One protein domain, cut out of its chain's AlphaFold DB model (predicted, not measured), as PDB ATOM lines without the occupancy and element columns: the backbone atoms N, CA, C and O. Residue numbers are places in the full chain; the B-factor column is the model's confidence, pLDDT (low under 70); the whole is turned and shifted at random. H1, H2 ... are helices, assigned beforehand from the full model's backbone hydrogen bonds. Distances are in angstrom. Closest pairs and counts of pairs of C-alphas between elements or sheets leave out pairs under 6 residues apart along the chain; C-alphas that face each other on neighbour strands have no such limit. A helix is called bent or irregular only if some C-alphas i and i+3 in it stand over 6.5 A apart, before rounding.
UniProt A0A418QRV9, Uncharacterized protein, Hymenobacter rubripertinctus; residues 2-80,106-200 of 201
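This is residues 2 to 80 and 106 to 200 of the 201 residues of an uncharacterized protein of Hymenobacter rubripertinctus (UniProt A0A418QRV9). Three long helical pieces, H1b, H2 and H5, make a loose bundle, from which the first arm of the bent helix H1 sticks out with residues 2 to 19. H4 packs on H5 near one end of the bundle and leads back to H3, which stands away from the bundle across an open gap. The printed part has 174 residues with five named helices, H1 to H5 in chain order, and no named strand; its class is all helix. The whole is loose, with a radius of gyration of the C-alphas of 21.7 A, and flat, spanning 68 by 52 by 23 A.

H1, residues 2 to 37, was assigned as one helix by its hydrogen bonds but is bent: C-alphas 20 and 23 are 6.7 A apart. Its arm H1a, residues 2 to 20, begins with C-alpha 2 at (-26.493, 17.912, 99.352) and is 27.7 A long; H1b, residues 23 to 37, is 21.2 A long, at a shallow tilt of 32 degrees to H1a. H2, residues 45 to 78, is 49.2 A long and irregular, with C-alphas 46 and 49 7.3 A apart. H3, residues 111 to 130, is 28.6 A long, and H4, residues 132 to 149, 25.8 A, beginning with C-alpha 132 at (-5.961, -0.803, 145.985). H5, residues 158 to 198, is 61.8 A long and ends with C-alpha 198 at (-6.999, 29.193, 113.285).

H5 is the hub and touches three helices. H2 touches it with residues 62 to 78 alone, the same way at a steep tilt of 41 degrees; the closest C-alphas, those of Gly 74 and Cys 179, are 3.9 A apart. H1b touches H5 at a shallow tilt of 26 degrees, opposite ways, closest at the C-alphas of Gly 27 and Ser 170, 7.0 A. H1b and H2 form a helical hairpin, closest at the C-alphas of Gly 35 and Ile 56, 4.8 A. H4 touches H5 with residues 139 to 147 alone, at a steep tilt of 65 degrees; the closest C-alphas, those of Ser 143 and Ser 168, are 5.8 A apart. H3 and H4 meet only through their link, and H3 is apart from H2 and H5. H1a touches no helix. Each O i to N i+4 pair is within hydrogen-bond range in H1b, H3 and H4, against 14 of 15 in H1a, 28 of 30 in H2 and 32 of 37 in H5.

The two C-alphas farthest apart, those of Ser 44 and Ile 106, are 68.3 A apart. Residues 81 to 105 are not printed, and C-alphas 80 and 106 are 14.4 A apart across the cut. Of the links printed whole, none is long. The mean pLDDT of the printed part is 72.2; 64 residues are under 70, among them 37 to 49, 106 to 112, 147 to 164 and 189 to 200.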
ATOM      1  N   LYS A   2     -26.268  17.410  97.974       55.72
ATOM      2  CA  LYS A   2     -26.493  17.912  99.352       55.72
ATOM      3  C   LYS A   2     -27.429  17.059 100.249       55.72
ATOM      4  O   LYS A   2     -27.111  16.804 101.397       55.72
ATOM      5  N   ASN A   3     -28.520  16.516  99.691       58.56
ATOM      6  CA  ASN A   3     -29.488  15.692 100.442       58.56
ATOM      7  C   ASN A   3     -28.954  14.343 100.967       58.56
ATOM      8  O   ASN A   3     -29.604  13.741 101.819       58.56
ATOM      9  N   VAL A   4     -27.844  13.816 100.433       64.50
ATOM     10  CA  VAL A   4     -27.287  12.532 100.901       64.50
ATOM     11  C   VAL A   4     -26.416  12.760 102.133       64.50
ATOM     12  O   VAL A   4     -26.551  12.016 103.102       64.50
ATOM     13  N   ASP A   5     -25.612  13.822 102.129       65.62
ATOM     14  CA  ASP A   5     -24.720  14.173 103.239       65.62
ATOM     15  C   ASP A   5     -25.514  14.600 104.483       65.62
ATOM     16  O   ASP A   5     -25.228  14.137 105.589       65.62
ATOM     17  N   ASP A   6     -26.600  15.360 104.299       69.56
ATOM     18  CA  ASP A   6     -27.496  15.771 105.391       69.56
ATOM     19  C   ASP A   6     -28.174  14.560 106.068       69.56
ATOM     20  O   ASP A   6     -28.352  14.521 107.287       69.56
ATOM     21  N   ASN A   7     -28.500  13.520 105.292       69.00
ATOM     22  CA  ASN A   7     -29.122  12.295 105.800       69.00
ATOM     23  C   ASN A   7     -28.130  11.406 106.569       69.00
ATOM     24  O   ASN A   7     -28.515  10.718 107.515       69.00
ATOM     25  N   GLN A   8     -26.853  11.406 106.177       68.19
ATOM     26  CA  GLN A   8     -25.794  10.691 106.897       68.19
ATOM     27  C   GLN A   8     -25.430  11.412 108.201       68.19
ATOM     28  O   GLN A   8     -25.320  10.765 109.240       68.19
ATOM     29  N   ALA A   9     -25.342  12.745 108.178       63.12
ATOM     30  CA  ALA A   9     -25.108  13.561 109.369       63.12
ATOM     31  C   ALA A   9     -26.245  13.420 110.398       63.12
ATOM     32  O   ALA A   9     -25.996  13.249 111.593       63.12
ATOM     33  N   PHE A  10     -27.501  13.402 109.939       70.25
ATOM     34  CA  PHE A  10     -28.658  13.166 110.805       70.25
ATOM     35  C   PHE A  10     -28.614  11.783 111.475       70.25
ATOM     36  O   PHE A  10     -28.847  11.667 112.683       70.25
ATOM     37  N   LYS A  11     -28.257  10.743 110.708       67.69
ATOM     38  CA  LYS A  11     -28.092   9.375 111.217       67.69
ATOM     39  C   LYS A  11     -26.984   9.287 112.262       67.69
ATOM     40  O   LYS A  11     -27.234   8.737 113.329       67.69
ATOM     41  N   LEU A  12     -25.812   9.865 111.998       65.75
ATOM     42  CA  LEU A  12     -24.686   9.880 112.939       65.75
ATOM     43  C   LEU A  12     -25.068  10.541 114.271       65.75
ATOM     44  O   LEU A  12     -24.876   9.924 115.316       65.75
ATOM     45  N   SER A  13     -25.738  11.702 114.247       73.44
ATOM     46  CA  SER A  13     -26.181  12.356 115.493       73.44
ATOM     47  C   SER A  13     -27.206  11.526 116.278       73.44
ATOM     48  O   SER A  13     -27.194  11.512 117.508       73.44
ATOM     49  N   SER A  14     -28.072  10.782 115.582       75.00
ATOM     50  CA  SER A  14     -29.056   9.907 116.226       75.00
ATOM     51  C   SER A  14     -28.395   8.701 116.896       75.00
ATOM     52  O   SER A  14     -28.807   8.310 117.990       75.00
ATOM     53  N   TYR A  15     -27.366   8.118 116.273       72.31
ATOM     54  CA  TYR A  15     -26.614   7.004 116.856       72.31
ATOM     55  C   TYR A  15     -25.773   7.442 118.054       72.31
ATOM     56  O   TYR A  15     -25.746   6.722 119.048       72.31
ATOM     57  N   GLU A  16     -25.161   8.626 118.014       70.88
ATOM     58  CA  GLU A  16     -24.427   9.181 119.157       70.88
ATOM     59  C   GLU A  16     -25.354   9.431 120.353       70.88
ATOM     60  O   GLU A  16     -25.057   9.000 121.466       70.88
ATOM     61  N   MET A  17     -26.538  10.014 120.133       67.56
ATOM     62  CA  MET A  17     -27.534  10.190 121.200       67.56
ATOM     63  C   MET A  17     -27.989   8.857 121.809       67.56
ATOM     64  O   MET A  17     -28.153   8.754 123.025       67.56
ATOM     65  N   TRP A  18     -28.168   7.820 120.987       68.38
ATOM     66  CA  TRP A  18     -28.532   6.483 121.464       68.38
ATOM     67  C   TRP A  18     -27.397   5.791 122.221       68.38
ATOM     68  O   TRP A  18     -27.640   5.147 123.247       68.38
ATOM     69  N   PHE A  19     -26.165   5.937 121.741       72.38
ATOM     70  CA  PHE A  19     -24.979   5.345 122.347       72.38
ATOM     71  C   PHE A  19     -24.676   5.963 123.717       72.38
ATOM     72  O   PHE A  19     -24.441   5.236 124.679       72.38
ATOM     73  N   PHE A  20     -24.766   7.290 123.842       72.88
ATOM     74  CA  PHE A  20     -24.534   7.975 125.115       72.88
ATOM     75  C   PHE A  20     -25.737   7.898 126.069       72.88
ATOM     76  O   PHE A  20     -25.554   7.833 127.286       72.88
ATOM     77  N   GLY A  21     -26.967   7.882 125.544       72.88
ATOM     78  CA  GLY A  21     -28.193   7.925 126.347       72.88
ATOM     79  C   GLY A  21     -28.640   6.581 126.934       72.88
ATOM     80  O   GLY A  21     -29.110   6.548 128.071       72.88
ATOM     81  N   SER A  22     -28.492   5.472 126.199       78.25
ATOM     82  CA  SER A  22     -28.989   4.148 126.625       78.25
ATOM     83  C   SER A  22     -28.371   3.577 127.918       78.25
ATOM     84  O   SER A  22     -29.117   3.052 128.746       78.25
ATOM     85  N   PRO A  23     -27.057   3.692 128.177       79.69
ATOM     86  CA  PRO A  23     -26.477   3.242 129.443       79.69
ATOM     87  C   PRO A  23     -26.894   4.116 130.635       79.69
ATOM     88  O   PRO A  23     -27.180   3.606 131.718       79.69
ATOM     89  N   ILE A  24     -27.027   5.432 130.438       79.94
ATOM     90  CA  ILE A  24     -27.487   6.341 131.498       79.94
ATOM     91  C   ILE A  24     -28.929   6.005 131.886       79.94
ATOM     92  O   ILE A  24     -29.237   5.887 133.071       79.94
ATOM     93  N   THR A  25     -29.813   5.797 130.906       79.69
ATOM     94  CA  THR A  25     -31.213   5.449 131.182       79.69
ATOM     95  C   THR A  25     -31.334   4.089 131.866       79.69
ATOM     96  O   THR A  25     -32.096   3.966 132.825       79.69
ATOM     97  N   PHE A  26     -30.537   3.095 131.461       82.75
ATOM     98  CA  PHE A  26     -30.470   1.794 132.131       82.75
ATOM     99  C   PHE A  26     -29.998   1.914 133.590       82.75
ATOM    100  O   PHE A  26     -30.646   1.383 134.494       82.75
ATOM    101  N   GLY A  27     -28.931   2.676 133.847       79.81
ATOM    102  CA  GLY A  27     -28.428   2.923 135.201       79.81
ATOM    103  C   GLY A  27     -29.459   3.613 136.101       79.81
ATOM    104  O   GLY A  27     -29.650   3.212 137.249       79.81
ATOM    105  N   LEU A  28     -30.180   4.608 135.576       83.25
ATOM    106  CA  LEU A  28     -31.248   5.294 136.310       83.25
ATOM    107  C   LEU A  28     -32.428   4.361 136.623       83.25
ATOM    108  O   LEU A  28     -32.966   4.414 137.730       83.25
ATOM    109  N   LEU A  29     -32.802   3.472 135.697       83.56
ATOM    110  CA  LEU A  29     -33.837   2.459 135.931       83.56
ATOM    111  C   LEU A  29     -33.426   1.463 137.025       83.56
ATOM    112  O   LEU A  29     -34.247   1.131 137.883       83.56
ATOM    113  N   CYS A  30     -32.161   1.033 137.053       79.38
ATOM    114  CA  CYS A  30     -31.632   0.195 138.130       79.38
ATOM    115  C   CYS A  30     -31.693   0.896 139.497       79.38
ATOM    116  O   CYS A  30     -32.115   0.276 140.474       79.38
ATOM    117  N   LEU A  31     -31.348   2.187 139.575       78.81
ATOM    118  CA  LEU A  31     -31.435   2.959 140.824       78.81
ATOM    119  C   LEU A  31     -32.878   3.159 141.295       78.81
ATOM    120  O   LEU A  31     -33.149   3.050 142.489       78.81
ATOM    121  N   LEU A  32     -33.811   3.418 140.375       80.94
ATOM    122  CA  LEU A  32     -35.235   3.523 140.700       80.94
ATOM    123  C   LEU A  32     -35.788   2.188 141.209       80.94
ATOM    124  O   LEU A  32     -36.497   2.168 142.211       80.94
ATOM    125  N   SER A  33     -35.412   1.071 140.583       76.12
ATOM    126  CA  SER A  33     -35.770  -0.274 141.053       76.12
ATOM    127  C   SER A  33     -35.224  -0.552 142.463       76.12
ATOM    128  O   SER A  33     -35.959  -0.992 143.349       76.12
ATOM    129  N   LEU A  34     -33.959  -0.203 142.725       74.19
ATOM    130  CA  LEU A  34     -33.345  -0.325 144.053       74.19
ATOM    131  C   LEU A  34     -34.027   0.569 145.103       74.19
ATOM    132  O   LEU A  34     -34.280   0.123 146.220       74.19
ATOM    133  N   GLY A  35     -34.392   1.800 144.746       72.31
ATOM    134  CA  GLY A  35     -35.133   2.704 145.627       72.31
ATOM    135  C   GLY A  35     -36.554   2.220 145.938       72.31
ATOM    136  O   GLY A  35     -37.012   2.340 147.073       72.31
ATOM    137  N   CYS A  36     -37.234   1.606 144.966       71.50
ATOM    138  CA  CYS A  36     -38.564   1.019 145.148       71.50
ATOM    139  C   CYS A  36     -38.540  -0.261 146.002       71.50
ATOM    140  O   CYS A  36     -39.472  -0.503 146.762       71.50
ATOM    141  N   THR A  37     -37.477  -1.069 145.928       68.06
ATOM    142  CA  THR A  37     -37.332  -2.304 146.734       68.06
ATOM    143  C   THR A  37     -36.934  -2.055 148.196       68.06
ATOM    144  O   THR A  37     -37.005  -2.971 149.021       68.06
ATOM    145  N   ALA A  38     -36.598  -0.812 148.562       61.53
ATOM    146  CA  ALA A  38     -36.518  -0.372 149.960       61.53
ATOM    147  C   ALA A  38     -37.897  -0.371 150.664       61.53
ATOM    148  O   ALA A  38     -37.977  -0.229 151.883       61.53
ATOM    149  N   TYR A  39     -38.987  -0.581 149.916       57.19
ATOM    150  CA  TYR A  39     -40.313  -0.865 150.453       57.19
ATOM    151  C   TYR A  39     -40.320  -2.207 151.212       57.19
ATOM    152  O   TYR A  39     -40.305  -3.278 150.606       57.19
ATOM    153  N   SER A  40     -40.355  -2.164 152.548       54.72
ATOM    154  CA  SER A  40     -40.611  -3.346 153.383       54.72
ATOM    155  C   SER A  40     -42.098  -3.409 153.762       54.72
ATOM    156  O   SER A  40     -42.592  -2.467 154.387       54.72
ATOM    157  N   PRO A  41     -42.827  -4.498 153.443       53.44
ATOM    158  CA  PRO A  41     -44.249  -4.638 153.764       53.44
ATOM    159  C   PRO A  41     -44.541  -4.790 155.270       53.44
ATOM    160  O   PRO A  41     -45.705  -4.821 155.659       53.44
ATOM    161  N   ALA A  42     -43.514  -4.877 156.124       55.84
ATOM    162  CA  ALA A  42     -43.673  -5.070 157.567       55.84
ATOM    163  C   ALA A  42     -44.012  -3.784 158.351       55.84
ATOM    164  O   ALA A  42     -44.486  -3.879 159.480       55.84
ATOM    165  N   ASN A  43     -43.818  -2.594 157.768       52.56
ATOM    166  CA  ASN A  43     -44.051  -1.320 158.455       52.56
ATOM    167  C   ASN A  43     -45.229  -0.567 157.827       52.56
ATOM    168  O   ASN A  43     -45.346  -0.450 156.611       52.56
ATOM    169  N   SER A  44     -46.105  -0.057 158.689       55.09
ATOM    170  CA  SER A  44     -47.369   0.626 158.404       55.09
ATOM    171  C   SER A  44     -47.330   1.493 157.133       55.09
ATOM    172  O   SER A  44     -46.488   2.382 157.005       55.09
ATOM    173  N   VAL A  45     -48.294   1.266 156.232       55.41
ATOM    174  CA  VAL A  45     -48.436   1.827 154.867       55.41
ATOM    175  C   VAL A  45     -48.119   3.333 154.753       55.41
ATOM    176  O   VAL A  45     -47.596   3.780 153.732       55.41
ATOM    177  N   TYR A  46     -48.327   4.111 155.818       49.25
ATOM    178  CA  TYR A  46     -48.084   5.557 155.879       49.25
ATOM    179  C   TYR A  46     -46.602   5.994 155.887       49.25
ATOM    180  O   TYR A  46     -46.320   7.121 155.486       49.25
ATOM    181  N   HIS A  47     -45.649   5.138 156.284       55.59
ATOM    182  CA  HIS A  47     -44.205   5.467 156.322       55.59
ATOM    183  C   HIS A  47     -43.424   5.039 155.063       55.59
ATOM    184  O   HIS A  47     -42.242   5.350 154.921       55.59
ATOM    185  N   SER A  48     -44.073   4.331 154.141       64.06
ATOM    186  CA  SER A  48     -43.404   3.620 153.047       64.06
ATOM    187  C   SER A  48     -42.936   4.525 151.895       64.06
ATOM    188  O   SER A  48     -41.805   4.407 151.426       64.06
ATOM    189  N   TRP A  49     -43.765   5.484 151.473       67.88
ATOM    190  CA  TRP A  49     -43.457   6.375 150.347       67.88
ATOM    191  C   TRP A  49     -42.373   7.412 150.688       67.88
ATOM    192  O   TRP A  49     -41.551   7.749 149.841       67.88
ATOM    193  N   GLN A  50     -42.314   7.877 151.941       75.31
ATOM    194  CA  GLN A  50     -41.258   8.785 152.405       75.31
ATOM    195  C   GLN A  50     -39.891   8.092 152.443       75.31
ATOM    196  O   GLN A  50     -38.882   8.714 152.109       75.31
ATOM    197  N   LEU A  51     -39.854   6.809 152.823       71.12
ATOM    198  CA  LEU A  51     -38.641   5.993 152.754       71.12
ATOM    199  C   LEU A  51     -38.182   5.805 151.307       71.12
ATOM    200  O   LEU A  51     -37.005   6.004 151.027       71.12
ATOM    201  N   ALA A  52     -39.105   5.510 150.385       72.62
ATOM    202  CA  ALA A  52     -38.786   5.368 148.966       72.62
ATOM    203  C   ALA A  52     -38.219   6.666 148.362       72.62
ATOM    204  O   ALA A  52     -37.214   6.628 147.656       72.62
ATOM    205  N   ILE A  53     -38.794   7.831 148.682       77.75
ATOM    206  CA  ILE A  53     -38.262   9.121 148.211       77.75
ATOM    207  C   ILE A  53     -36.860   9.367 148.772       77.75
ATOM    208  O   ILE A  53     -35.954   9.693 148.009       77.75
ATOM    209  N   LYS A  54     -36.651   9.167 150.080       78.69
ATOM    210  CA  LYS A  54     -35.326   9.315 150.708       78.69
ATOM    211  C   LYS A  54     -34.294   8.383 150.072       78.69
ATOM    212  O   LYS A  54     -33.190   8.825 149.763       78.69
ATOM    213  N   ALA A  55     -34.675   7.128 149.843       75.88
ATOM    214  CA  ALA A  55     -33.862   6.110 149.195       75.88
ATOM    215  C   ALA A  55     -33.434   6.536 147.787       75.88
ATOM    216  O   ALA A  55     -32.245   6.568 147.479       75.88
ATOM    217  N   ILE A  56     -34.400   6.922 146.950       80.06
ATOM    218  CA  ILE A  56     -34.153   7.363 145.575       80.06
ATOM    219  C   ILE A  56     -33.273   8.615 145.563       80.06
ATOM    220  O   ILE A  56     -32.297   8.658 144.819       80.06
ATOM    221  N   SER A  57     -33.563   9.615 146.401       81.94
ATOM    222  CA  SER A  57     -32.760  10.842 146.479       81.94
ATOM    223  C   SER A  57     -31.314  10.567 146.891       81.94
ATOM    224  O   SER A  57     -30.396  11.108 146.276       81.94
ATOM    225  N   LEU A  58     -31.094   9.709 147.893       82.81
ATOM    226  CA  LEU A  58     -29.753   9.350 148.353       82.81
ATOM    227  C   LEU A  58     -28.975   8.584 147.274       82.81
ATOM    228  O   LEU A  58     -27.810   8.889 147.028       82.81
ATOM    229  N   LEU A  59     -29.627   7.636 146.595       83.50
ATOM    230  CA  LEU A  59     -29.040   6.867 145.498       83.50
ATOM    231  C   LEU A  59     -28.680   7.752 144.298       83.50
ATOM    232  O   LEU A  59     -27.597   7.599 143.740       83.50
ATOM    233  N   PHE A  60     -29.536   8.709 143.935       85.94
ATOM    234  CA  PHE A  60     -29.243   9.688 142.884       85.94
ATOM    235  C   PHE A  60     -28.056  10.580 143.244       85.94
ATOM    236  O   PHE A  60     -27.182  10.803 142.408       85.94
ATOM    237  N   LEU A  61     -28.002  11.073 144.484       87.88
ATOM    238  CA  LEU A  61     -26.896  11.907 144.945       87.88
ATOM    239  C   LEU A  61     -25.575  11.126 144.938       87.88
ATOM    240  O   LEU A  61     -24.565  11.629 144.450       87.88
ATOM    241  N   ALA A  62     -25.593   9.884 145.426       86.62
ATOM    242  CA  ALA A  62     -24.423   9.013 145.447       86.62
ATOM    243  C   ALA A  62     -23.959   8.637 144.028       86.62
ATOM    244  O   ALA A  62     -22.766   8.698 143.734       86.62
ATOM    245  N   ALA A  63     -24.891   8.323 143.124       86.75
ATOM    246  CA  ALA A  63     -24.590   8.059 141.720       86.75
ATOM    247  C   ALA A  63     -24.024   9.294 141.008       86.75
ATOM    248  O   ALA A  63     -23.058   9.176 140.259       86.75
ATOM    249  N   GLY A  64     -24.566  10.485 141.283       86.38
ATOM    250  CA  GLY A  64     -24.043  11.750 140.771       86.38
ATOM    251  C   GLY A  64     -22.624  12.040 141.264       86.38
ATOM    252  O   GLY A  64     -21.767  12.425 140.472       86.38
ATOM    253  N   ALA A  65     -22.342  11.788 142.544       87.75
ATOM    254  CA  ALA A  65     -20.997  11.920 143.103       87.75
ATOM    255  C   ALA A  65     -20.009  10.923 142.470       87.75
ATOM    256  O   ALA A  65     -18.897  11.308 142.104       87.75
ATOM    257  N   ALA A  66     -20.421   9.665 142.283       88.00
ATOM    258  CA  ALA A  66     -19.618   8.647 141.608       88.00
ATOM    259  C   ALA A  66     -19.346   9.020 140.142       88.00
ATOM    260  O   ALA A  66     -18.204   8.952 139.691       88.00
ATOM    261  N   PHE A  67     -20.366   9.485 139.418       88.75
ATOM    262  CA  PHE A  67     -20.227   9.968 138.047       88.75
ATOM    263  C   PHE A  67     -19.272  11.161 137.958       88.75
ATOM    264  O   PHE A  67     -18.387  11.160 137.110       88.75
ATOM    265  N   ALA A  68     -19.395  12.149 138.851       87.12
ATOM    266  CA  ALA A  68     -18.503  13.307 138.891       87.12
ATOM    267  C   ALA A  68     -17.049  12.911 139.200       87.12
ATOM    268  O   ALA A  68     -16.125  13.408 138.557       87.12
ATOM    269  N   GLY A  69     -16.841  11.978 140.137       88.19
ATOM    270  CA  GLY A  69     -15.518  11.428 140.438       88.19
ATOM    271  C   GLY A  69     -14.906  10.688 139.245       88.19
ATOM    272  O   GLY A  69     -13.738  10.893 138.919       88.19
ATOM    273  N   GLY A  70     -15.712   9.881 138.552       86.50
ATOM    274  CA  GLY A  70     -15.315   9.205 137.322       86.50
ATOM    275  C   GLY A  70     -14.981  10.190 136.207       86.50
ATOM    276  O   GLY A  70     -13.919  10.093 135.599       86.50
ATOM    277  N   ALA A  71     -15.842  11.183 135.981       86.19
ATOM    278  CA  ALA A  71     -15.656  12.220 134.973       86.19
ATOM    279  C   ALA A  71     -14.380  13.033 135.209       86.19
ATOM    280  O   ALA A  71     -13.639  13.285 134.267       86.19
ATOM    281  N   PHE A  72     -14.060  13.369 136.460       84.69
ATOM    282  CA  PHE A  72     -12.806  14.042 136.789       84.69
ATOM    283  C   PHE A  72     -11.578  13.223 136.366       84.69
ATOM    284  O   PHE A  72     -10.663  13.761 135.745       84.69
ATOM    285  N   LEU A  73     -11.568  11.913 136.635       84.25
ATOM    286  CA  LEU A  73     -10.485  11.044 136.164       84.25
ATOM    287  C   LEU A  73     -10.480  10.918 134.639       84.25
ATOM    288  O   LEU A  73      -9.427  11.062 134.025       84.25
ATOM    289  N   GLY A  74     -11.639  10.705 134.018       84.00
ATOM    290  CA  GLY A  74     -11.772  10.626 132.563       84.00
ATOM    291  C   GLY A  74     -11.246  11.875 131.860       84.00
ATOM    292  O   GLY A  74     -10.517  11.772 130.878       84.00
ATOM    293  N   PHE A  75     -11.530  13.052 132.415       83.12
ATOM    294  CA  PHE A  75     -10.963  14.323 131.982       83.12
ATOM    295  C   PHE A  75      -9.432  14.345 132.098       83.12
ATOM    296  O   PHE A  75      -8.762  14.678 131.124       83.12
ATOM    297  N   LEU A  76      -8.864  13.945 133.245       81.00
ATOM    298  CA  LEU A  76      -7.406  13.909 133.446       81.00
ATOM    299  C   LEU A  76      -6.689  13.011 132.426       81.00
ATOM    300  O   LEU A  76      -5.611  13.367 131.950       81.00
ATOM    301  N   PHE A  77      -7.277  11.864 132.079       77.88
ATOM    302  CA  PHE A  77      -6.708  10.937 131.095       77.88
ATOM    303  C   PHE A  77      -7.036  11.303 129.639       77.88
ATOM    304  O   PHE A  77      -6.317  10.872 128.740       77.88
ATOM    305  N   GLY A  78      -8.089  12.086 129.399       70.94
ATOM    306  CA  GLY A  78      -8.545  12.489 128.067       70.94
ATOM    307  C   GLY A  78      -7.805  13.690 127.475       70.94
ATOM    308  O   GLY A  78      -8.005  13.999 126.302       70.94
ATOM    309  N   VAL A  79      -6.954  14.378 128.251       73.00
ATOM    310  CA  VAL A  79      -6.150  15.500 127.741       73.00
ATOM    311  C   VAL A  79      -5.220  14.992 126.629       73.00
ATOM    312  O   VAL A  79      -4.381  14.123 126.893       73.00
ATOM    313  N   PRO A  80      -5.319  15.527 125.394       61.22
ATOM    314  CA  PRO A  80      -4.465  15.096 124.301       61.22
ATOM    315  C   PRO A  80      -3.001  15.348 124.664       61.22
ATOM    316  O   PRO A  80      -2.569  16.491 124.827       61.22
ATOM    317  N   ILE A 106       2.594  26.822 117.522       44.97
ATOM    318  CA  ILE A 106       1.498  26.852 118.508       44.97
ATOM    319  C   ILE A 106       1.345  25.469 119.127       44.97
ATOM    320  O   ILE A 106       0.362  24.782 118.907       44.97
ATOM    321  N   MET A 107       2.382  25.039 119.839       42.91
ATOM    322  CA  MET A 107       2.297  24.176 121.023       42.91
ATOM    323  C   MET A 107       3.706  23.996 121.601       42.91
ATOM    324  O   MET A 107       4.129  22.911 121.979       42.91
ATOM    325  N   THR A 108       4.420  25.103 121.801       42.81
ATOM    326  CA  THR A 108       5.340  25.228 122.939       42.81
ATOM    327  C   THR A 108       4.515  25.283 124.233       42.81
ATOM    328  O   THR A 108       4.611  26.206 125.034       42.81
ATOM    329  N   SER A 109       3.654  24.283 124.439       44.97
ATOM    330  CA  SER A 109       3.184  23.920 125.766       44.97
ATOM    331  C   SER A 109       4.433  23.433 126.478       44.97
ATOM    332  O   SER A 109       4.897  22.330 126.209       44.97
ATOM    333  N   THR A 110       5.034  24.318 127.273       50.12
ATOM    334  CA  THR A 110       6.197  24.093 128.144       50.12
ATOM    335  C   THR A 110       6.361  22.611 128.479       50.12
ATOM    336  O   THR A 110       5.557  22.071 129.238       50.12
ATOM    337  N   SER A 111       7.377  21.962 127.898       61.00
ATOM    338  CA  SER A 111       7.690  20.533 128.082       61.00
ATOM    339  C   SER A 111       7.676  20.128 129.554       61.00
ATOM    340  O   SER A 111       7.182  19.060 129.893       61.00
ATOM    341  N   ASN A 112       8.109  21.044 130.423       66.06
ATOM    342  CA  ASN A 112       8.080  20.895 131.872       66.06
ATOM    343  C   ASN A 112       6.687  20.548 132.422       66.06
ATOM    344  O   ASN A 112       6.602  19.716 133.310       66.06
ATOM    345  N   LEU A 113       5.586  21.126 131.925       72.50
ATOM    346  CA  LEU A 113       4.245  20.785 132.429       72.50
ATOM    347  C   LEU A 113       3.766  19.411 131.951       72.50
ATOM    348  O   LEU A 113       3.084  18.712 132.696       72.50
ATOM    349  N   VAL A 114       4.134  19.015 130.732       73.38
ATOM    350  CA  VAL A 114       3.802  17.688 130.190       73.38
ATOM    351  C   VAL A 114       4.590  16.606 130.923       73.38
ATOM    352  O   VAL A 114       4.024  15.595 131.332       73.38
ATOM    353  N   GLU A 115       5.877  16.849 131.155       75.69
ATOM    354  CA  GLU A 115       6.730  16.001 131.982       75.69
ATOM    355  C   GLU A 115       6.211  15.949 133.422       75.69
ATOM    356  O   GLU A 115       6.156  14.870 134.016       75.69
ATOM    357  N   ILE A 116       5.726  17.089 133.945       78.06
ATOM    358  CA  ILE A 116       5.123  17.143 135.273       78.06
ATOM    359  C   ILE A 116       3.865  16.284 135.390       78.06
ATOM    360  O   ILE A 116       3.709  15.521 136.344       78.06
ATOM    361  N   ALA A 117       2.993  16.351 134.388       76.12
ATOM    362  CA  ALA A 117       1.794  15.531 134.322       76.12
ATOM    363  C   ALA A 117       2.113  14.030 134.189       76.12
ATOM    364  O   ALA A 117       1.414  13.207 134.779       76.12
ATOM    365  N   ASP A 118       3.170  13.654 133.463       77.56
ATOM    366  CA  ASP A 118       3.548  12.248 133.289       77.56
ATOM    367  C   ASP A 118       4.099  11.627 134.583       77.56
ATOM    368  O   ASP A 118       3.730  10.500 134.930       77.56
ATOM    369  N   TRP A 119       4.910  12.362 135.356       84.75
ATOM    370  CA  TRP A 119       5.342  11.867 136.669       84.75
ATOM    371  C   TRP A 119       4.214  11.887 137.695       84.75
ATOM    372  O   TRP A 119       4.101  10.939 138.477       84.75
ATOM    373  N   LEU A 120       3.337  12.896 137.661       78.12
ATOM    374  CA  LEU A 120       2.162  12.944 138.527       78.12
ATOM    375  C   LEU A 120       1.246  11.741 138.272       78.12
ATOM    376  O   LEU A 120       0.786  11.113 139.221       78.12
ATOM    377  N   LEU A 121       1.034  11.361 137.009       82.94
ATOM    378  CA  LEU A 121       0.219  10.200 136.657       82.94
ATOM    379  C   LEU A 121       0.864   8.880 137.095       82.94
ATOM    380  O   LEU A 121       0.168   7.994 137.584       82.94
ATOM    381  N   LYS A 122       2.189   8.747 136.972       82.38
ATOM    382  CA  LYS A 122       2.932   7.576 137.471       82.38
ATOM    383  C   LYS A 122       2.840   7.449 138.990       82.38
ATOM    384  O   LYS A 122       2.634   6.345 139.488       82.38
ATOM    385  N   LEU A 123       2.936   8.559 139.724       81.50
ATOM    386  CA  LEU A 123       2.727   8.567 141.174       81.50
ATOM    387  C   LEU A 123       1.274   8.269 141.545       81.50
ATOM    388  O   LEU A 123       1.046   7.515 142.484       81.50
ATOM    389  N   LEU A 124       0.297   8.796 140.803       80.25
ATOM    390  CA  LEU A 124      -1.122   8.522 141.029       80.25
ATOM    391  C   LEU A 124      -1.446   7.037 140.801       80.25
ATOM    392  O   LEU A 124      -2.104   6.417 141.632       80.25
ATOM    393  N   LEU A 125      -0.938   6.444 139.716       82.62
ATOM    394  CA  LEU A 125      -1.089   5.015 139.423       82.62
ATOM    395  C   LEU A 125      -0.345   4.146 140.442       82.62
ATOM    396  O   LEU A 125      -0.893   3.149 140.902       82.62
ATOM    397  N   GLY A 126       0.871   4.531 140.840       80.00
ATOM    398  CA  GLY A 126       1.652   3.824 141.859       80.00
ATOM    399  C   GLY A 126       1.006   3.870 143.249       80.00
ATOM    400  O   GLY A 126       0.896   2.847 143.927       80.00
ATOM    401  N   ALA A 127       0.505   5.034 143.662       78.69
ATOM    402  CA  ALA A 127      -0.255   5.188 144.899       78.69
ATOM    403  C   ALA A 127      -1.593   4.430 144.834       78.69
ATOM    404  O   ALA A 127      -1.974   3.779 145.802       78.69
ATOM    405  N   GLY A 128      -2.264   4.440 143.679       75.25
ATOM    406  CA  GLY A 128      -3.489   3.674 143.445       75.25
ATOM    407  C   GLY A 128      -3.278   2.160 143.539       75.25
ATOM    408  O   GLY A 128      -4.072   1.474 144.179       75.25
ATOM    409  N   LEU A 129      -2.188   1.631 142.972       76.00
ATOM    410  CA  LEU A 129      -1.863   0.200 143.023       76.00
ATOM    411  C   LEU A 129      -1.507  -0.269 144.437       76.00
ATOM    412  O   LEU A 129      -1.924  -1.348 144.851       76.00
ATOM    413  N   THR A 130      -0.762   0.540 145.192       82.56
ATOM    414  CA  THR A 130      -0.379   0.197 146.572       82.56
ATOM    415  C   THR A 130      -1.550   0.316 147.546       82.56
ATOM    416  O   THR A 130      -1.646  -0.468 148.487       82.56
ATOM    417  N   GLN A 131      -2.483   1.242 147.304       80.06
ATOM    418  CA  GLN A 131      -3.667   1.447 148.142       80.06
ATOM    419  C   GLN A 131      -4.924   0.731 147.632       80.06
ATOM    420  O   GLN A 131      -5.993   0.908 148.216       80.06
ATOM    421  N   TYR A 132      -4.818  -0.118 146.604       76.06
ATOM    422  CA  TYR A 132      -5.961  -0.803 145.985       76.06
ATOM    423  C   TYR A 132      -6.856  -1.520 147.009       76.06
ATOM    424  O   TYR A 132      -8.081  -1.409 146.967       76.06
ATOM    425  N   HIS A 133      -6.248  -2.194 147.988       72.88
ATOM    426  CA  HIS A 133      -6.993  -2.893 149.034       72.88
ATOM    427  C   HIS A 133      -7.774  -1.929 149.948       72.88
ATOM    428  O   HIS A 133      -8.926  -2.185 150.294       72.88
ATOM    429  N   SER A 134      -7.179  -0.781 150.283       75.56
ATOM    430  CA  SER A 134      -7.814   0.264 151.095       75.56
ATOM    431  C   SER A 134      -8.964   0.949 150.344       75.56
ATOM    432  O   SER A 134     -10.017   1.226 150.920       75.56
ATOM    433  N   ILE A 135      -8.806   1.149 149.030       74.06
ATOM    434  CA  ILE A 135      -9.860   1.664 148.142       74.06
ATOM    435  C   ILE A 135     -11.054   0.704 148.139       74.06
ATOM    436  O   ILE A 135     -12.188   1.140 148.337       74.06
ATOM    437  N   LEU A 136     -10.808  -0.603 147.999       73.19
ATOM    438  CA  LEU A 136     -11.865  -1.615 147.998       73.19
ATOM    439  C   LEU A 136     -12.621  -1.653 149.337       73.19
ATOM    440  O   LEU A 136     -13.852  -1.668 149.352       73.19
ATOM    441  N   HIS A 137     -11.903  -1.579 150.461       73.88
ATOM    442  CA  HIS A 137     -12.515  -1.474 151.788       73.88
ATOM    443  C   HIS A 137     -13.347  -0.200 151.963       73.88
ATOM    444  O   HIS A 137     -14.420  -0.246 152.564       73.88
ATOM    445  N   THR A 138     -12.881   0.927 151.425       78.44
ATOM    446  CA  THR A 138     -13.604   2.202 151.501       78.44
ATOM    447  C   THR A 138     -14.890   2.154 150.678       78.44
ATOM    448  O   THR A 138     -15.926   2.597 151.162       78.44
ATOM    449  N   ILE A 139     -14.862   1.555 149.482       73.56
ATOM    450  CA  ILE A 139     -16.056   1.348 148.648       73.56
ATOM    451  C   ILE A 139     -17.081   0.488 149.388       73.56
ATOM    452  O   ILE A 139     -18.245   0.870 149.481       73.56
ATOM    453  N   LEU A 140     -16.650  -0.637 149.967       73.38
ATOM    454  CA  LEU A 140     -17.538  -1.506 150.741       73.38
ATOM    455  C   LEU A 140     -18.131  -0.773 151.949       73.38
ATOM    456  O   LEU A 140     -19.329  -0.892 152.191       73.38
ATOM    457  N   ARG A 141     -17.329   0.029 152.658       77.19
ATOM    458  CA  ARG A 141     -17.787   0.823 153.804       77.19
ATOM    459  C   ARG A 141     -18.810   1.888 153.405       77.19
ATOM    460  O   ARG A 141     -19.836   2.026 154.059       77.19
ATOM    461  N   VAL A 142     -18.570   2.606 152.309       76.88
ATOM    462  CA  VAL A 142     -19.525   3.590 151.778       76.88
ATOM    463  C   VAL A 142     -20.830   2.906 151.376       76.88
ATOM    464  O   VAL A 142     -21.902   3.409 151.697       76.88
ATOM    465  N   SER A 143     -20.769   1.735 150.743       73.56
ATOM    466  CA  SER A 143     -21.965   0.961 150.400       73.56
ATOM    467  C   SER A 143     -22.733   0.478 151.630       73.56
ATOM    468  O   SER A 143     -23.964   0.525 151.627       73.56
ATOM    469  N   THR A 144     -22.045   0.044 152.693       69.62
ATOM    470  CA  THR A 144     -22.702  -0.349 153.951       69.62
ATOM    471  C   THR A 144     -23.313   0.849 154.673       69.62
ATOM    472  O   THR A 144     -24.434   0.743 155.165       69.62
ATOM    473  N   ASP A 145     -22.632   1.996 154.684       76.25
ATOM    474  CA  ASP A 145     -23.116   3.227 155.321       76.25
ATOM    475  C   ASP A 145     -24.329   3.799 154.567       76.25
ATOM    476  O   ASP A 145     -25.322   4.202 155.179       76.25
ATOM    477  N   LEU A 146     -24.302   3.762 153.229       73.06
ATOM    478  CA  LEU A 146     -25.454   4.103 152.393       73.06
ATOM    479  C   LEU A 146     -26.612   3.131 152.636       73.06
ATOM    480  O   LEU A 146     -27.733   3.578 152.867       73.06
ATOM    481  N   GLY A 147     -26.355   1.819 152.662       66.94
ATOM    482  CA  GLY A 147     -27.368   0.803 152.968       66.94
ATOM    483  C   GLY A 147     -28.047   1.025 154.324       66.94
ATOM    484  O   GLY A 147     -29.275   0.965 154.414       66.94
ATOM    485  N   ALA A 148     -27.268   1.383 155.349       65.31
ATOM    486  CA  ALA A 148     -27.780   1.731 156.673       65.31
ATOM    487  C   ALA A 148     -28.653   3.001 156.648       65.31
ATOM    488  O   ALA A 148     -29.739   3.015 157.231       65.31
ATOM    489  N   GLY A 149     -28.228   4.049 155.930       61.47
ATOM    490  CA  GLY A 149     -29.000   5.288 155.753       61.47
ATOM    491  C   GLY A 149     -30.302   5.112 154.959       61.47
ATOM    492  O   GLY A 149     -31.257   5.865 155.152       61.47
ATOM    493  N   LEU A 150     -30.365   4.086 154.110       62.38
ATOM    494  CA  LEU A 150     -31.540   3.687 153.336       62.38
ATOM    495  C   LEU A 150     -32.580   2.891 154.152       62.38
ATOM    496  O   LEU A 150     -33.627   2.544 153.607       62.38
ATOM    497  N   ALA A 151     -32.315   2.601 155.436       57.59
ATOM    498  CA  ALA A 151     -33.138   1.727 156.283       57.59
ATOM    499  C   ALA A 151     -33.442   0.363 155.632       57.59
ATOM    500  O   ALA A 151     -34.447  -0.274 155.942       57.59
ATOM    501  N   ILE A 152     -32.560  -0.083 154.734       55.81
ATOM    502  CA  ILE A 152     -32.502  -1.457 154.257       55.81
ATOM    503  C   ILE A 152     -31.692  -2.182 155.330       55.81
ATOM    504  O   ILE A 152     -30.490  -1.927 155.433       55.81
ATOM    505  N   PRO A 153     -32.300  -3.027 156.179       47.16
ATOM    506  CA  PRO A 153     -31.528  -3.760 157.166       47.16
ATOM    507  C   PRO A 153     -30.470  -4.575 156.420       47.16
ATOM    508  O   PRO A 153     -30.814  -5.359 155.531       47.16
ATOM    509  N   PHE A 154     -29.191  -4.399 156.764       48.94
ATOM    510  CA  PHE A 154     -28.179  -5.401 156.447       48.94
ATOM    511  C   PHE A 154     -28.435  -6.584 157.379       48.94
ATOM    512  O   PHE A 154     -27.784  -6.768 158.403       48.94
ATOM    513  N   ASP A 155     -29.501  -7.312 157.083       48.62
ATOM    514  CA  ASP A 155     -29.792  -8.577 157.715       48.62
ATOM    515  C   ASP A 155     -28.859  -9.610 157.059       48.62
ATOM    516  O   ASP A 155     -28.802  -9.661 155.827       48.62
ATOM    517  N   PRO A 156     -28.086 -10.406 157.819       50.47
ATOM    518  CA  PRO A 156     -27.286 -11.503 157.268       50.47
ATOM    519  C   PRO A 156     -28.123 -12.592 156.566       50.47
ATOM    520  O   PRO A 156     -27.565 -13.571 156.070       50.47
ATOM    521  N   THR A 157     -29.449 -12.443 156.484       52.41
ATOM    522  CA  THR A 157     -30.275 -13.152 155.503       52.41
ATOM    523  C   THR A 157     -29.832 -12.825 154.069       52.41
ATOM    524  O   THR A 157     -29.343 -11.736 153.773       52.41
ATOM    525  N   GLN A 158     -29.994 -13.773 153.136       55.28
ATOM    526  CA  GLN A 158     -29.462 -13.642 151.764       55.28
ATOM    527  C   GLN A 158     -29.881 -12.336 151.052       55.28
ATOM    528  O   GLN A 158     -29.118 -11.791 150.262       55.28
ATOM    529  N   GLN A 159     -31.028 -11.759 151.425       54.09
ATOM    530  CA  GLN A 159     -31.566 -10.535 150.828       54.09
ATOM    531  C   GLN A 159     -30.817  -9.240 151.209       54.09
ATOM    532  O   GLN A 159     -30.858  -8.280 150.437       54.09
ATOM    533  N   GLY A 160     -30.147  -9.166 152.367       55.19
ATOM    534  CA  GLY A 160     -29.400  -7.969 152.788       55.19
ATOM    535  C   GLY A 160     -28.053  -7.830 152.073       55.19
ATOM    536  O   GLY A 160     -27.666  -6.737 151.647       55.19
ATOM    537  N   VAL A 161     -27.377  -8.962 151.858       59.53
ATOM    538  CA  VAL A 161     -26.096  -9.043 151.140       59.53
ATOM    539  C   VAL A 161     -26.272  -8.706 149.655       59.53
ATOM    540  O   VAL A 161     -25.500  -7.918 149.108       59.53
ATOM    541  N   GLU A 162     -27.327  -9.218 149.014       64.50
ATOM    542  CA  GLU A 162     -27.642  -8.951 147.601       64.50
ATOM    543  C   GLU A 162     -27.833  -7.452 147.307       64.50
ATOM    544  O   GLU A 162     -27.359  -6.937 146.290       64.50
ATOM    545  N   ARG A 163     -28.468  -6.716 148.228       63.91
ATOM    546  CA  ARG A 163     -28.763  -5.282 148.062       63.91
ATOM    547  C   ARG A 163     -27.520  -4.403 148.197       63.91
ATOM    548  O   ARG A 163     -27.334  -3.490 147.394       63.91
ATOM    549  N   GLY A 164     -26.642  -4.688 149.162       67.44
ATOM    550  CA  GLY A 164     -25.378  -3.954 149.325       67.44
ATOM    551  C   GLY A 164     -24.427  -4.149 148.138       67.44
ATOM    552  O   GLY A 164     -23.772  -3.206 147.679       67.44
ATOM    553  N   VAL A 165     -24.410  -5.362 147.580       73.25
ATOM    554  CA  VAL A 165     -23.670  -5.677 146.354       73.25
ATOM    555  C   VAL A 165     -24.242  -4.896 145.166       73.25
ATOM    556  O   VAL A 165     -23.480  -4.253 144.445       73.25
ATOM    557  N   ALA A 166     -25.567  -4.847 145.001       76.75
ATOM    558  CA  ALA A 166     -26.210  -4.100 143.918       76.75
ATOM    559  C   ALA A 166     -25.935  -2.582 143.965       76.75
ATOM    560  O   ALA A 166     -25.681  -1.974 142.921       76.75
ATOM    561  N   ILE A 167     -25.922  -1.967 145.156       77.88
ATOM    562  CA  ILE A 167     -25.545  -0.550 145.330       77.88
ATOM    563  C   ILE A 167     -24.085  -0.333 144.916       77.88
ATOM    564  O   ILE A 167     -23.790   0.586 144.153       77.88
ATOM    565  N   SER A 168     -23.184  -1.219 145.353       78.19
ATOM    566  CA  SER A 168     -21.757  -1.151 145.012       78.19
ATOM    567  C   SER A 168     -21.525  -1.245 143.500       78.19
ATOM    568  O   SER A 168     -20.800  -0.430 142.931       78.19
ATOM    569  N   PHE A 169     -22.189  -2.193 142.829       81.56
ATOM    570  CA  PHE A 169     -22.122  -2.339 141.372       81.56
ATOM    571  C   PHE A 169     -22.704  -1.129 140.637       81.56
ATOM    572  O   PHE A 169     -22.123  -0.688 139.649       81.56
ATOM    573  N   SER A 170     -23.806  -0.559 141.128       82.25
ATOM    574  CA  SER A 170     -24.421   0.630 140.523       82.25
ATOM    575  C   SER A 170     -23.500   1.852 140.617       82.25
ATOM    576  O   SER A 170     -23.310   2.560 139.633       82.25
ATOM    577  N   LEU A 171     -22.863   2.079 141.769       85.31
ATOM    578  CA  LEU A 171     -21.893   3.167 141.944       85.31
ATOM    579  C   LEU A 171     -20.672   2.989 141.035       85.31
ATOM    580  O   LEU A 171     -20.258   3.940 140.372       85.31
ATOM    581  N   ALA A 172     -20.135   1.769 140.956       86.25
ATOM    582  CA  ALA A 172     -19.032   1.448 140.057       86.25
ATOM    583  C   ALA A 172     -19.415   1.679 138.586       86.25
ATOM    584  O   ALA A 172     -18.627   2.240 137.827       86.25
ATOM    585  N   TYR A 173     -20.638   1.315 138.197       87.06
ATOM    586  CA  TYR A 173     -21.163   1.553 136.856       87.06
ATOM    587  C   TYR A 173     -21.186   3.045 136.500       87.06
ATOM    588  O   TYR A 173     -20.616   3.436 135.481       87.06
ATOM    589  N   PHE A 174     -21.770   3.892 137.354       86.50
ATOM    590  CA  PHE A 174     -21.816   5.342 137.123       86.50
ATOM    591  C   PHE A 174     -20.426   5.984 137.119       86.50
ATOM    592  O   PHE A 174     -20.173   6.886 136.323       86.50
ATOM    593  N   PHE A 175     -19.512   5.498 137.959       87.94
ATOM    594  CA  PHE A 175     -18.123   5.946 137.972       87.94
ATOM    595  C   PHE A 175     -17.395   5.619 136.662       87.94
ATOM    596  O   PHE A 175     -16.803   6.502 136.039       87.94
ATOM    597  N   VAL A 176     -17.465   4.366 136.202       88.44
ATOM    598  CA  VAL A 176     -16.832   3.939 134.944       88.44
ATOM    599  C   VAL A 176     -17.444   4.682 133.761       88.44
ATOM    600  O   VAL A 176     -16.713   5.168 132.899       88.44
ATOM    601  N   TRP A 177     -18.770   4.834 133.741       87.19
ATOM    602  CA  TRP A 177     -19.453   5.549 132.670       87.19
ATOM    603  C   TRP A 177     -19.091   7.038 132.637       87.19
ATOM    604  O   TRP A 177     -18.812   7.573 131.568       87.19
ATOM    605  N   GLY A 178     -19.004   7.698 133.798       85.19
ATOM    606  CA  GLY A 178     -18.518   9.076 133.898       85.19
ATOM    607  C   GLY A 178     -17.089   9.229 133.380       85.19
ATOM    608  O   GLY A 178     -16.799  10.173 132.646       85.19
ATOM    609  N   CYS A 179     -16.221   8.263 133.687       88.38
ATOM    610  CA  CYS A 179     -14.847   8.231 133.191       88.38
ATOM    611  C   CYS A 179     -14.789   8.128 131.661       88.38
ATOM    612  O   CYS A 179     -14.168   8.972 131.016       88.38
ATOM    613  N   ILE A 180     -15.492   7.158 131.070       87.44
ATOM    614  CA  ILE A 180     -15.523   6.969 129.611       87.44
ATOM    615  C   ILE A 180     -16.118   8.199 128.920       87.44
ATOM    616  O   ILE A 180     -15.534   8.705 127.964       87.44
ATOM    617  N   MET A 181     -17.239   8.719 129.424       85.69
ATOM    618  CA  MET A 181     -17.912   9.875 128.834       85.69
ATOM    619  C   MET A 181     -17.001  11.103 128.814       85.69
ATOM    620  O   MET A 181     -16.833  11.740 127.775       85.69
ATOM    621  N   SER A 182     -16.382  11.432 129.950       85.25
ATOM    622  CA  SER A 182     -15.500  12.596 130.032       85.25
ATOM    623  C   SER A 182     -14.219  12.415 129.222       85.25
ATOM    624  O   SER A 182     -13.717  13.387 128.659       85.25
ATOM    625  N   TYR A 183     -13.696  11.191 129.137       83.50
ATOM    626  CA  TYR A 183     -12.546  10.868 128.296       83.50
ATOM    627  C   TYR A 183     -12.847  11.141 126.815       83.50
ATOM    628  O   TYR A 183     -12.128  11.912 126.179       83.50
ATOM    629  N   VAL A 184     -13.952  10.591 126.297       83.75
ATOM    630  CA  VAL A 184     -14.372  10.770 124.896       83.75
ATOM    631  C   VAL A 184     -14.652  12.243 124.595       83.75
ATOM    632  O   VAL A 184     -14.104  12.788 123.638       83.75
ATOM    633  N   LEU A 185     -15.412  12.923 125.462       80.75
ATOM    634  CA  LEU A 185     -15.709  14.351 125.307       80.75
ATOM    635  C   LEU A 185     -14.435  15.203 125.231       80.75
ATOM    636  O   LEU A 185     -14.340  16.093 124.389       80.75
ATOM    637  N   THR A 186     -13.445  14.932 126.085       81.50
ATOM    638  CA  THR A 186     -12.188  15.700 126.102       81.50
ATOM    639  C   THR A 186     -11.381  15.471 124.826       81.50
ATOM    640  O   THR A 186     -10.811  16.415 124.276       81.50
ATOM    641  N   GLN A 187     -11.371  14.236 124.323       77.00
ATOM    642  CA  GLN A 187     -10.621  13.864 123.131       77.00
ATOM    643  C   GLN A 187     -11.225  14.454 121.845       77.00
ATOM    644  O   GLN A 187     -10.476  14.877 120.966       77.00
ATOM    645  N   GLU A 188     -12.552  14.519 121.731       75.62
ATOM    646  CA  GLU A 188     -13.237  14.999 120.520       75.62
ATOM    647  C   GLU A 188     -13.395  16.523 120.467       75.62
ATOM    648  O   GLU A 188     -13.220  17.136 119.412       75.62
ATOM    649  N   TRP A 189     -13.706  17.168 121.596       68.94
ATOM    650  CA  TRP A 189     -14.019  18.602 121.610       68.94
ATOM    651  C   TRP A 189     -12.777  19.495 121.619       68.94
ATOM    652  O   TRP A 189     -12.805  20.595 121.060       68.94
ATOM    653  N   MET A 190     -11.675  19.047 122.229       68.50
ATOM    654  CA  MET A 190     -10.453  19.851 122.343       68.50
ATOM    655  C   MET A 190      -9.820  20.189 120.976       68.50
ATOM    656  O   MET A 190      -9.491  21.360 120.760       68.50
ATOM    657  N   PRO A 191      -9.689  19.250 120.015       67.75
ATOM    658  CA  PRO A 191      -9.144  19.558 118.690       67.75
ATOM    659  C   PRO A 191     -10.035  20.513 117.886       67.75
ATOM    660  O   PRO A 191      -9.529  21.421 117.227       67.75
ATOM    661  N   LEU A 192     -11.361  20.365 117.991       64.56
ATOM    662  CA  LEU A 192     -12.329  21.171 117.243       64.56
ATOM    663  C   LEU A 192     -12.289  22.654 117.650       64.56
ATOM    664  O   LEU A 192     -12.400  23.548 116.811       64.56
ATOM    665  N   ILE A 193     -12.107  22.934 118.944       65.81
ATOM    666  CA  ILE A 193     -12.008  24.307 119.466       65.81
ATOM    667  C   ILE A 193     -10.716  24.987 118.997       65.81
ATOM    668  O   ILE A 193     -10.718  26.197 118.750       65.81
ATOM    669  N   LEU A 194      -9.622  24.231 118.876       63.19
ATOM    670  CA  LEU A 194      -8.337  24.754 118.413       63.19
ATOM    671  C   LEU A 194      -8.371  25.080 116.914       63.19
ATOM    672  O   LEU A 194      -7.890  26.140 116.521       63.19
ATOM    673  N   ASP A 195      -9.014  24.237 116.105       65.88
ATOM    674  CA  ASP A 195      -9.144  24.446 114.657       65.88
ATOM    675  C   ASP A 195     -10.091  25.608 114.303       65.88
ATOM    676  O   ASP A 195      -9.861  26.391 113.382       65.88
ATOM    677  N   ARG A 196     -11.134  25.837 115.109       62.03
ATOM    678  CA  ARG A 196     -12.052  26.965 114.883       62.03
ATOM    679  C   ARG A 196     -11.401  28.339 115.069       62.03
ATOM    680  O   ARG A 196     -11.902  29.322 114.527       62.03
ATOM    681  N   ARG A 197     -10.318  28.436 115.847       56.91
ATOM    682  CA  ARG A 197      -9.607  29.706 116.081       56.91
ATOM    683  C   ARG A 197      -8.538  30.009 115.035       56.91
ATOM    684  O   ARG A 197      -8.185  31.172 114.883       56.91
ATOM    685  N   THR A 198      -8.026  29.008 114.324       59.50
ATOM    686  CA  THR A 198      -6.999  29.193 113.285       59.50
ATOM    687  C   THR A 198      -7.581  29.648 111.949       59.50
ATOM    688  O   THR A 198      -6.858  30.252 111.168       59.50
ATOM    689  N   HIS A 199      -8.868  29.393 111.692       54.41
ATOM    690  CA  HIS A 199      -9.557  29.778 110.451       54.41
ATOM    691  C   HIS A 199     -10.279  31.135 110.501       54.41
ATOM    692  O   HIS A 199     -10.821  31.566 109.486       54.41
ATOM    693  N   ASN A 200     -10.314  31.792 111.664       54.31
ATOM    694  CA  ASN A 200     -11.037  33.053 111.878       54.31
ATOM    695  C   ASN A 200     -10.112  34.281 112.035       54.31
ATOM    696  O   ASN A 200     -10.585  35.341 112.442       54.31
TER     697      ASN A 200